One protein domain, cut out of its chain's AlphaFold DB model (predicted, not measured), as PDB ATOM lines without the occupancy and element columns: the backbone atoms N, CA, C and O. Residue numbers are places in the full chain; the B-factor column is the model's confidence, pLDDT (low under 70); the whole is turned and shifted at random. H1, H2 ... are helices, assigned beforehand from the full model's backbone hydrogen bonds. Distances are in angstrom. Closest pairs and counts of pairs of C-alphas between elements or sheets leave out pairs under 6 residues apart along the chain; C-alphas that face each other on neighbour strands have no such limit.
ATOM      1  N   GLU A  89     356.216 343.190 287.211       89.81
ATOM      2  CA  GLU A  89     355.295 344.327 287.315       89.81
ATOM      3  C   GLU A  89     356.027 345.573 287.809       89.81
ATOM      4  O   GLU A  89     355.870 346.636 287.227       89.81
ATOM      5  N   ALA A  90     356.923 345.442 288.791       87.88
ATOM      6  CA  ALA A  90     357.702 346.575 289.268       87.88
ATOM      7  C   ALA A  90     358.662 347.150 288.203       87.88
ATOM      8  O   ALA A  90     358.923 348.354 288.239       87.88
ATOM      9  N   GLU A  91     359.198 346.336 287.283       86.31
ATOM     10  CA  GLU A  91     359.976 346.815 286.120       86.31
ATOM     11  C   GLU A  91     359.082 347.471 285.059       86.31
ATOM     12  O   GLU A  91     359.439 348.511 284.504       86.31
ATOM     13  N   VAL A  92     357.904 346.895 284.798       90.94
ATOM     14  CA  VAL A  92     356.894 347.495 283.912       90.94
ATOM     15  C   VAL A  92     356.482 348.869 284.439       90.94
ATOM     16  O   VAL A  92     356.573 349.845 283.700       90.94
ATOM     17  N   ASP A  93     356.136 348.971 285.721       91.50
ATOM     18  CA  ASP A  93     355.761 350.224 286.380       91.50
ATOM     19  C   ASP A  93     356.888 351.259 286.319       91.50
ATOM     20  O   ASP A  93     356.640 352.450 286.127       91.50
ATOM     21  N   LEU A  94     358.142 350.823 286.486       90.44
ATOM     22  CA  LEU A  94     359.309 351.699 286.391       90.44
ATOM     23  C   LEU A  94     359.414 352.315 284.990       90.44
ATOM     24  O   LEU A  94     359.599 353.527 284.852       90.44
ATOM     25  N   LEU A  95     359.262 351.494 283.952       90.19
ATOM     26  CA  LEU A  95     359.325 351.948 282.568       90.19
ATOM     27  C   LEU A  95     358.127 352.828 282.194       90.19
ATOM     28  O   LEU A  95     358.293 353.846 281.524       90.19
ATOM     29  N   GLU A  96     356.929 352.484 282.664       91.88
ATOM     30  CA  GLU A  96     355.722 353.286 282.451       91.88
ATOM     31  C   GLU A  96     355.835 354.661 283.100       91.88
ATOM     32  O   GLU A  96     355.512 355.656 282.459       91.88
ATOM     33  N   ARG A  97     356.378 354.760 284.319       90.62
ATOM     34  CA  ARG A  97     356.636 356.055 284.970       90.62
ATOM     35  C   ARG A  97     357.584 356.929 284.160       90.62
ATOM     36  O   ARG A  97     357.319 358.116 284.000       90.62
ATOM     37  N   SER A  98     358.653 356.345 283.622       88.50
ATOM     38  CA  SER A  98     359.588 357.073 282.756       88.50
ATOM     39  C   SER A  98     358.918 357.547 281.464       88.50
ATOM     40  O   SER A  98     359.110 358.684 281.041       88.50
ATOM     41  N   LEU A  99     358.052 356.719 280.872       87.00
ATOM     42  CA  LEU A  99     357.269 357.083 279.691       87.00
ATOM     43  C   LEU A  99     356.182 358.132 279.985       87.00
ATOM     44  O   LEU A  99     355.901 358.960 279.124       87.00
ATOM     45  N   CYS A 100     355.584 358.142 281.172       85.44
ATOM     46  CA  CYS A 100     354.638 359.182 281.593       85.44
ATOM     47  C   CYS A 100     355.322 360.515 281.929       85.44
ATOM     48  O   CYS A 100     354.639 361.524 282.097       85.44
ATOM     49  N   GLY A 101     356.653 360.523 282.040       77.56
ATOM     50  CA  GLY A 101     357.432 361.730 282.254       77.56
ATOM     51  C   GLY A 101     357.276 362.753 281.128       77.56
ATOM     52  O   GLY A 101     356.735 362.503 280.047       77.56
ATOM     53  N   THR A 102     357.834 363.932 281.379       73.25
ATOM     54  CA  THR A 102     357.882 365.065 280.446       73.25
ATOM     55  C   THR A 102     358.638 364.776 279.143       73.25
ATOM     56  O   THR A 102     358.589 365.579 278.217       73.25
ATOM     57  N   GLY A 103     359.340 363.640 279.059       70.38
ATOM     58  CA  GLY A 103     360.217 363.299 277.940       70.38
ATOM     59  C   GLY A 103     361.559 364.024 278.013       70.38
ATOM     60  O   GLY A 103     362.250 364.137 277.001       70.38
ATOM     61  N   ARG A 104     361.919 364.537 279.197       78.75
ATOM     62  CA  ARG A 104     363.216 365.169 279.428       78.75
ATOM     63  C   ARG A 104     364.294 364.105 279.630       78.75
ATOM     64  O   ARG A 104     364.012 362.962 279.989       78.75
ATOM     65  N   LYS A 105     365.553 364.497 279.428       79.69
ATOM     66  CA  LYS A 105     366.719 363.606 279.549       79.69
ATOM     67  C   LYS A 105     366.810 362.952 280.933       79.69
ATOM     68  O   LYS A 105     367.272 361.818 281.042       79.69
ATOM     69  N   GLU A 106     366.347 363.638 281.975       83.00
ATOM     70  CA  GLU A 106     366.325 363.139 283.351       83.00
ATOM     71  C   GLU A 106     365.355 361.962 283.523       83.00
ATOM     72  O   GLU A 106     365.699 360.996 284.204       83.00
ATOM     73  N   ASP A 107     364.195 361.991 282.850       81.31
ATOM     74  CA  ASP A 107     363.190 360.919 282.909       81.31
ATOM     75  C   ASP A 107     363.764 359.602 282.348       81.31
ATOM     76  O   ASP A 107     363.511 358.514 282.878       81.31
ATOM     77  N   PHE A 108     364.590 359.702 281.300       82.94
ATOM     78  CA  PHE A 108     365.280 358.571 280.673       82.94
ATOM     79  C   PHE A 108     366.477 358.082 281.506       82.94
ATOM     80  O   PHE A 108     366.641 356.881 281.735       82.94
ATOM     81  N   SER A 109     367.301 359.004 282.020       83.00
ATOM     82  CA  SER A 109     368.410 358.666 282.926       83.00
ATOM     83  C   SER A 109     367.919 357.900 284.155       83.00
ATOM     84  O   SER A 109     368.542 356.922 284.569       83.00
ATOM     85  N   TRP A 110     366.786 358.329 284.716       86.50
ATOM     86  CA  TRP A 110     366.204 357.746 285.916       86.50
ATOM     87  C   TRP A 110     365.792 356.286 285.715       86.50
ATOM     88  O   TRP A 110     366.161 355.447 286.539       86.50
ATOM     89  N   PHE A 111     365.090 355.955 284.623       87.25
ATOM     90  CA  PHE A 111     364.684 354.570 284.349       87.25
ATOM     91  C   PHE A 111     365.887 353.632 284.335       87.25
ATOM     92  O   PHE A 111     365.879 352.600 285.002       87.25
ATOM     93  N   PHE A 112     366.935 354.012 283.607       81.69
ATOM     94  CA  PHE A 112     368.093 353.150 283.452       81.69
ATOM     95  C   PHE A 112     368.844 352.938 284.771       81.69
ATOM     96  O   PHE A 112     369.159 351.799 285.112       81.69
ATOM     97  N   ALA A 113     369.084 354.012 285.531       80.38
ATOM     98  CA  ALA A 113     369.740 353.918 286.835       80.38
ATOM     99  C   ALA A 113     368.968 352.983 287.784       80.38
ATOM    100  O   ALA A 113     369.549 352.070 288.368       80.38
ATOM    101  N   ASN A 114     367.642 353.141 287.856       84.44
ATOM    102  CA  ASN A 114     366.795 352.331 288.731       84.44
ATOM    103  C   ASN A 114     366.654 350.878 288.251       84.44
ATOM    104  O   ASN A 114     366.614 349.970 289.079       84.44
ATOM    105  N   SER A 115     366.584 350.636 286.938       82.62
ATOM    106  CA  SER A 115     366.485 349.277 286.393       82.62
ATOM    107  C   SER A 115     367.782 348.500 286.640       82.62
ATOM    108  O   SER A 115     367.753 347.341 287.053       82.62
ATOM    109  N   LEU A 116     368.943 349.148 286.492       76.50
ATOM    110  CA  LEU A 116     370.226 348.507 286.782       76.50
ATOM    111  C   LEU A 116     370.445 348.209 288.266       76.50
ATOM    112  O   LEU A 116     370.941 347.126 288.577       76.50
ATOM    113  N   ASP A 117     370.069 349.118 289.172       76.00
ATOM    114  CA  ASP A 117     370.131 348.850 290.614       76.00
ATOM    115  C   ASP A 117     369.238 347.643 290.975       76.00
ATOM    116  O   ASP A 117     369.690 346.701 291.625       76.00
ATOM    117  N   ARG A 118     368.018 347.556 290.429       76.69
ATOM    118  CA  ARG A 118     367.116 346.407 290.659       76.69
ATOM    119  C   ARG A 118     367.641 345.086 290.108       76.69
ATOM    120  O   ARG A 118     367.419 344.029 290.705       76.69
ATOM    121  N   LEU A 119     368.355 345.122 288.984       68.31
ATOM    122  CA  LEU A 119     369.020 343.940 288.432       68.31
ATOM    123  C   LEU A 119     370.155 343.430 289.336       68.31
ATOM    124  O   LEU A 119     370.504 342.248 289.240       68.31
ATOM    125  N   THR A 120     370.706 344.279 290.211       68.38
ATOM    126  CA  THR A 120     371.751 343.896 291.174       68.38
ATOM    127  C   THR A 120     371.185 343.251 292.439       68.38
ATOM    128  O   THR A 120     371.738 342.249 292.895       68.38
ATOM    129  N   ASP A 121     370.033 343.726 292.922       64.69
ATOM    130  CA  ASP A 121     369.381 343.229 294.145       64.69
ATOM    131  C   ASP A 121     368.847 341.798 294.016       64.69
ATOM    132  O   ASP A 121     368.659 341.089 295.007       64.69
ATOM    133  N   ASN A 122     368.592 341.337 292.790       63.75
ATOM    134  CA  ASN A 122     368.094 339.989 292.564       63.75
ATOM    135  C   ASN A 122     368.653 339.391 291.272       63.75
ATOM    136  O   ASN A 122     368.045 339.446 290.200       63.75
ATOM    137  N   GLN A 123     369.805 338.731 291.399       56.91
ATOM    138  CA  GLN A 123     370.468 338.044 290.291       56.91
ATOM    139  C   GLN A 123     369.576 337.004 289.592       56.91
ATOM    140  O   GLN A 123     369.825 336.687 288.430       56.91
ATOM    141  N   VAL A 124     368.512 336.506 290.221       60.00
ATOM    142  CA  VAL A 124     367.587 335.564 289.577       60.00
ATOM    143  C   VAL A 124     366.612 336.261 288.628       60.00
ATOM    144  O   VAL A 124     366.225 335.679 287.614       60.00
ATOM    145  N   ASN A 125     366.261 337.522 288.896       58.59
ATOM    146  CA  ASN A 125     365.316 338.281 288.071       58.59
ATOM    147  C   ASN A 125     365.828 338.479 286.643       58.59
ATOM    148  O   ASN A 125     365.064 338.337 285.692       58.59
ATOM    149  N   GLY A 126     367.125 338.740 286.469       57.66
ATOM    150  CA  GLY A 126     367.694 338.890 285.132       57.66
ATOM    151  C   GLY A 126     367.860 337.569 284.371       57.66
ATOM    152  O   GLY A 126     367.811 337.581 283.148       57.66
ATOM    153  N   ASP A 127     367.995 336.423 285.051       59.03
ATOM    154  CA  ASP A 127     367.909 335.117 284.377       59.03
ATOM    155  C   ASP A 127     366.476 334.852 283.919       59.03
ATOM    156  O   ASP A 127     366.255 334.352 282.817       59.03
ATOM    157  N   LEU A 128     365.495 335.225 284.741       65.75
ATOM    158  CA  LEU A 128     364.087 335.051 284.426       65.75
ATOM    159  C   LEU A 128     363.621 335.949 283.280       65.75
ATOM    160  O   LEU A 128     362.871 335.463 282.440       65.75
ATOM    161  N   LEU A 129     364.066 337.211 283.222       66.56
ATOM    162  CA  LEU A 129     363.697 338.172 282.172       66.56
ATOM    163  C   LEU A 129     363.858 337.574 280.766       66.56
ATOM    164  O   LEU A 129     363.054 337.829 279.875       66.56
ATOM    165  N   PHE A 130     364.867 336.721 280.604       63.66
ATOM    166  CA  PHE A 130     365.249 336.116 279.335       63.66
ATOM    167  C   PHE A 130     364.907 334.623 279.224       63.66
ATOM    168  O   PHE A 130     364.804 334.097 278.118       63.66
ATOM    169  N   THR A 131     364.698 333.932 280.348       69.19
ATOM    170  CA  THR A 131     364.341 332.509 280.357       69.19
ATOM    171  C   THR A 131     362.850 332.337 280.054       69.19
ATOM    172  O   THR A 131     362.030 332.833 280.827       69.19
ATOM    173  N   PRO A 132     362.463 331.598 279.006       70.50
ATOM    174  CA  PRO A 132     361.062 331.300 278.729       70.50
ATOM    175  C   PRO A 132     360.501 330.375 279.801       70.50
ATOM    176  O   PRO A 132     361.089 329.336 280.109       70.50
ATOM    177  N   MET A 133     359.330 330.724 280.312       76.38
ATOM    178  CA  MET A 133     358.582 329.939 281.282       76.38
ATOM    179  C   MET A 133     357.169 329.712 280.738       76.38
ATOM    180  O   MET A 133     356.241 330.371 281.188       76.38
ATOM    181  N   PRO A 134     356.970 328.791 279.773       73.06
ATOM    182  CA  PRO A 134     355.686 328.647 279.078       73.06
ATOM    183  C   PRO A 134     354.493 328.384 280.004       73.06
ATOM    184  O   PRO A 134     353.364 328.715 279.662       73.06
ATOM    185  N   THR A 135     354.739 327.790 281.175       83.75
ATOM    186  CA  THR A 135     353.711 327.530 282.189       83.75
ATOM    187  C   THR A 135     353.447 328.732 283.104       83.75
ATOM    188  O   THR A 135     352.420 328.761 283.767       83.75
ATOM    189  N   ALA A 136     354.348 329.718 283.173       88.88
ATOM    190  CA  ALA A 136     354.198 330.939 283.973       88.88
ATOM    191  C   ALA A 136     353.509 332.030 283.135       88.88
ATOM    192  O   ALA A 136     354.141 332.952 282.609       88.88
ATOM    193  N   VAL A 137     352.200 331.864 282.937       90.81
ATOM    194  CA  VAL A 137     351.404 332.653 281.985       90.81
ATOM    195  C   VAL A 137     351.458 334.149 282.297       90.81
ATOM    196  O   VAL A 137     351.602 334.961 281.381       90.81
ATOM    197  N   ARG A 138     351.359 334.534 283.578       92.88
ATOM    198  CA  ARG A 138     351.324 335.954 283.975       92.88
ATOM    199  C   ARG A 138     352.694 336.602 283.803       92.88
ATOM    200  O   ARG A 138     352.781 337.721 283.302       92.88
ATOM    201  N   VAL A 139     353.761 335.894 284.162       89.38
ATOM    202  CA  VAL A 139     355.141 336.355 283.962       89.38
ATOM    203  C   VAL A 139     355.454 336.530 282.475       89.38
ATOM    204  O   VAL A 139     356.017 337.557 282.097       89.38
ATOM    205  N   GLU A 140     355.068 335.589 281.611       87.25
ATOM    206  CA  GLU A 140     355.284 335.719 280.161       87.25
ATOM    207  C   GLU A 140     354.486 336.883 279.553       87.25
ATOM    208  O   GLU A 140     355.005 337.630 278.717       87.25
ATOM    209  N   ALA A 141     353.256 337.116 280.023       90.69
ATOM    210  CA  ALA A 141     352.482 338.292 279.632       90.69
ATOM    211  C   ALA A 141     353.177 339.604 280.050       90.69
ATOM    212  O   ALA A 141     353.277 340.533 279.241       90.69
ATOM    213  N   ALA A 142     353.718 339.671 281.271       90.50
ATOM    214  CA  ALA A 142     354.461 340.832 281.756       90.50
ATOM    215  C   ALA A 142     355.749 341.081 280.948       90.50
ATOM    216  O   ALA A 142     356.007 342.219 280.558       90.50
ATOM    217  N   LYS A 143     356.514 340.034 280.602       86.19
ATOM    218  CA  LYS A 143     357.700 340.151 279.728       86.19
ATOM    219  C   LYS A 143     357.350 340.704 278.352       86.19
ATOM    220  O   LYS A 143     358.049 341.578 277.842       86.19
ATOM    221  N   LYS A 144     356.252 340.228 277.753       87.12
ATOM    222  CA  LYS A 144     355.768 340.736 276.463       87.12
ATOM    223  C   LYS A 144     355.406 342.223 276.547       87.12
ATOM    224  O   LYS A 144     355.806 342.985 275.667       87.12
ATOM    225  N   ARG A 145     354.709 342.644 277.610       91.62
ATOM    226  CA  ARG A 145     354.395 344.064 277.863       91.62
ATOM    227  C   ARG A 145     355.669 344.890 278.033       91.62
ATOM    228  O   ARG A 145     355.815 345.915 277.373       91.62
ATOM    229  N   LEU A 146     356.621 344.419 278.839       88.38
ATOM    230  CA  LEU A 146     357.906 345.088 279.051       88.38
ATOM    231  C   LEU A 146     358.681 345.270 277.736       88.38
ATOM    232  O   LEU A 146     359.198 346.352 277.477       88.38
ATOM    233  N   HIS A 147     358.704 344.256 276.866       85.88
ATOM    234  CA  HIS A 147     359.329 344.350 275.543       85.88
ATOM    235  C   HIS A 147     358.677 345.436 274.663       85.88
ATOM    236  O   HIS A 147     359.376 346.241 274.045       85.88
ATOM    237  N   GLN A 148     357.342 345.504 274.633       90.12
ATOM    238  CA  GLN A 148     356.600 346.524 273.874       90.12
ATOM    239  C   GLN A 148     356.848 347.945 274.407       90.12
ATOM    240  O   GLN A 148     357.032 348.889 273.630       90.12
ATOM    241  N   LEU A 149     356.890 348.097 275.731       92.06
ATOM    242  CA  LEU A 149     357.217 349.362 276.384       92.06
ATOM    243  C   LEU A 149     358.665 349.771 276.102       92.06
ATOM    244  O   LEU A 149     358.903 350.925 275.756       92.06
ATOM    245  N   MET A 150     359.616 348.834 276.147       89.62
ATOM    246  CA  MET A 150     361.028 349.096 275.845       89.62
ATOM    247  C   MET A 150     361.210 349.573 274.403       89.62
ATOM    248  O   MET A 150     361.941 350.530 274.152       89.62
ATOM    249  N   ALA A 151     360.494 348.968 273.449       90.06
ATOM    250  CA  ALA A 151     360.490 349.427 272.063       90.06
ATOM    251  C   ALA A 151     360.025 350.888 271.950       90.06
ATOM    252  O   ALA A 151     360.597 351.678 271.201       90.06
ATOM    253  N   THR A 152     358.986 351.251 272.703       91.75
ATOM    254  CA  THR A 152     358.437 352.614 272.730       91.75
ATOM    255  C   THR A 152     359.396 353.596 273.395       91.75
ATOM    256  O   THR A 152     359.621 354.682 272.865       91.75
ATOM    257  N   TYR A 153     360.011 353.192 274.502       90.75
ATOM    258  CA  TYR A 153     361.020 353.958 275.220       90.75
ATOM    259  C   TYR A 153     362.233 354.272 274.346       90.75
ATOM    260  O   TYR A 153     362.566 355.439 274.171       90.75
ATOM    261  N   LEU A 154     362.832 353.262 273.705       90.12
ATOM    262  CA  LEU A 154     363.985 353.470 272.826       90.12
ATOM    263  C   LEU A 154     363.659 354.389 271.644       90.12
ATOM    264  O   LEU A 154     364.478 355.244 271.307       90.12
ATOM    265  N   ARG A 155     362.464 354.258 271.044       89.38
ATOM    266  CA  ARG A 155     362.012 355.186 269.996       89.38
ATOM    267  C   ARG A 155     361.936 356.620 270.518       89.38
ATOM    268  O   ARG A 155     362.575 357.485 269.938       89.38
ATOM    269  N   ARG A 156     361.263 356.861 271.650       89.38
ATOM    270  CA  ARG A 156     361.151 358.212 272.234       89.38
ATOM    271  C   ARG A 156     362.503 358.812 272.614       89.38
ATOM    272  O   ARG A 156     362.735 359.982 272.333       89.38
ATOM    273  N   CYS A 157     363.397 358.024 273.208       89.31
ATOM    274  CA  CYS A 157     364.750 358.478 273.528       89.31
ATOM    275  C   CYS A 157     365.526 358.886 272.272       89.31
ATOM    276  O   CYS A 157     366.262 359.871 272.296       89.31
ATOM    277  N   ARG A 158     365.376 358.143 271.173       88.69
ATOM    278  CA  ARG A 158     366.022 358.469 269.900       88.69
ATOM    279  C   ARG A 158     365.415 359.710 269.252       88.69
ATOM    280  O   ARG A 158     366.165 360.581 268.829       88.69
ATOM    281  N   ASP A 159     364.089 359.812 269.216       87.81
ATOM    282  CA  ASP A 159     363.383 360.954 268.623       87.81
ATOM    283  C   ASP A 159     363.689 362.258 269.387       87.81
ATOM    284  O   ASP A 159     363.768 363.329 268.792       87.81
ATOM    285  N   ALA A 160     363.946 362.160 270.696       87.69
ATOM    286  CA  ALA A 160     364.404 363.263 271.541       87.69
ATOM    287  C   ALA A 160     365.924 363.539 271.462       87.69
ATOM    288  O   ALA A 160     366.432 364.382 272.202       87.69
ATOM    289  N   GLY A 161     366.675 362.808 270.629       88.19
ATOM    290  CA  GLY A 161     368.130 362.954 270.503       88.19
ATOM    291  C   GLY A 161     368.905 362.592 271.774       88.19
ATOM    292  O   GLY A 161     370.000 363.101 271.997       88.19
ATOM    293  N   TYR A 162     368.334 361.761 272.647       89.44
ATOM    294  CA  TYR A 162     368.980 361.316 273.881       89.44
ATOM    295  C   TYR A 162     369.823 360.053 273.683       89.44
ATOM    296  O   TYR A 162     370.878 359.920 274.298       89.44
ATOM    297  N   PHE A 163     369.378 359.137 272.818       91.69
ATOM    298  CA  PHE A 163     370.140 357.948 272.435       91.69
ATOM    299  C   PHE A 163     370.602 358.003 270.987       91.69
ATOM    300  O   PHE A 163     369.948 358.594 270.126       91.69
TER     301      PHE A 163
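AT A GLANCE: This is residues 89 to 163 of the 467 residues of the protein "TetR family transcriptional regulator" of Tamaricihabitans halophyticus (UniProt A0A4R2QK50). The long helix H4 runs most of the length of the domain, with H1 packed along it and H2 folding back from H1 as a helical hairpin. Short H3 crosses one end, between H2 and H4. There are 75 residues printed, with four named helices, H1 to H4 in chain order, and no named strand: all helix. The whole is compact, radius of gyration of the C-alphas 13.1 A, spanning 39 by 23 by 17 A.

HOW THE PARTS SIT: Start at H4, residues 137 to 159, which touches H1, residues 89 to 100, at a shallow tilt of 25 degrees, the same way; their closest C-alphas, of Leu 146 and Val 92, are 5.5 A apart. H1 and H2, residues 105 to 121, touch as a hairpin, opposite ways at a shallow 10 degrees; their closest C-alphas, of Ser 98 and Asp 107, are 5.3 A apart. H3, residues 123 to 130, is close but not clearly touching H4, about perpendicular at 82 degrees, the closest C-alphas being those of Leu 129 and Lys 143, 6.8 A. Every O i to N i+4 pair is within hydrogen-bond range in H1, H2 and H4; in H3, 2 of 4.

IN THESE COORDINATES: Find C-alpha 89 at (355.295, 344.327, 287.315), where H1 begins. H2 is 25.2 A long; H4 runs 33.5 A to C-alpha 159 at (363.383, 360.954, 268.623).

THE WHOLE: The printed part has no cut and no long link. Residues 119 to 131 are under pLDDT 70.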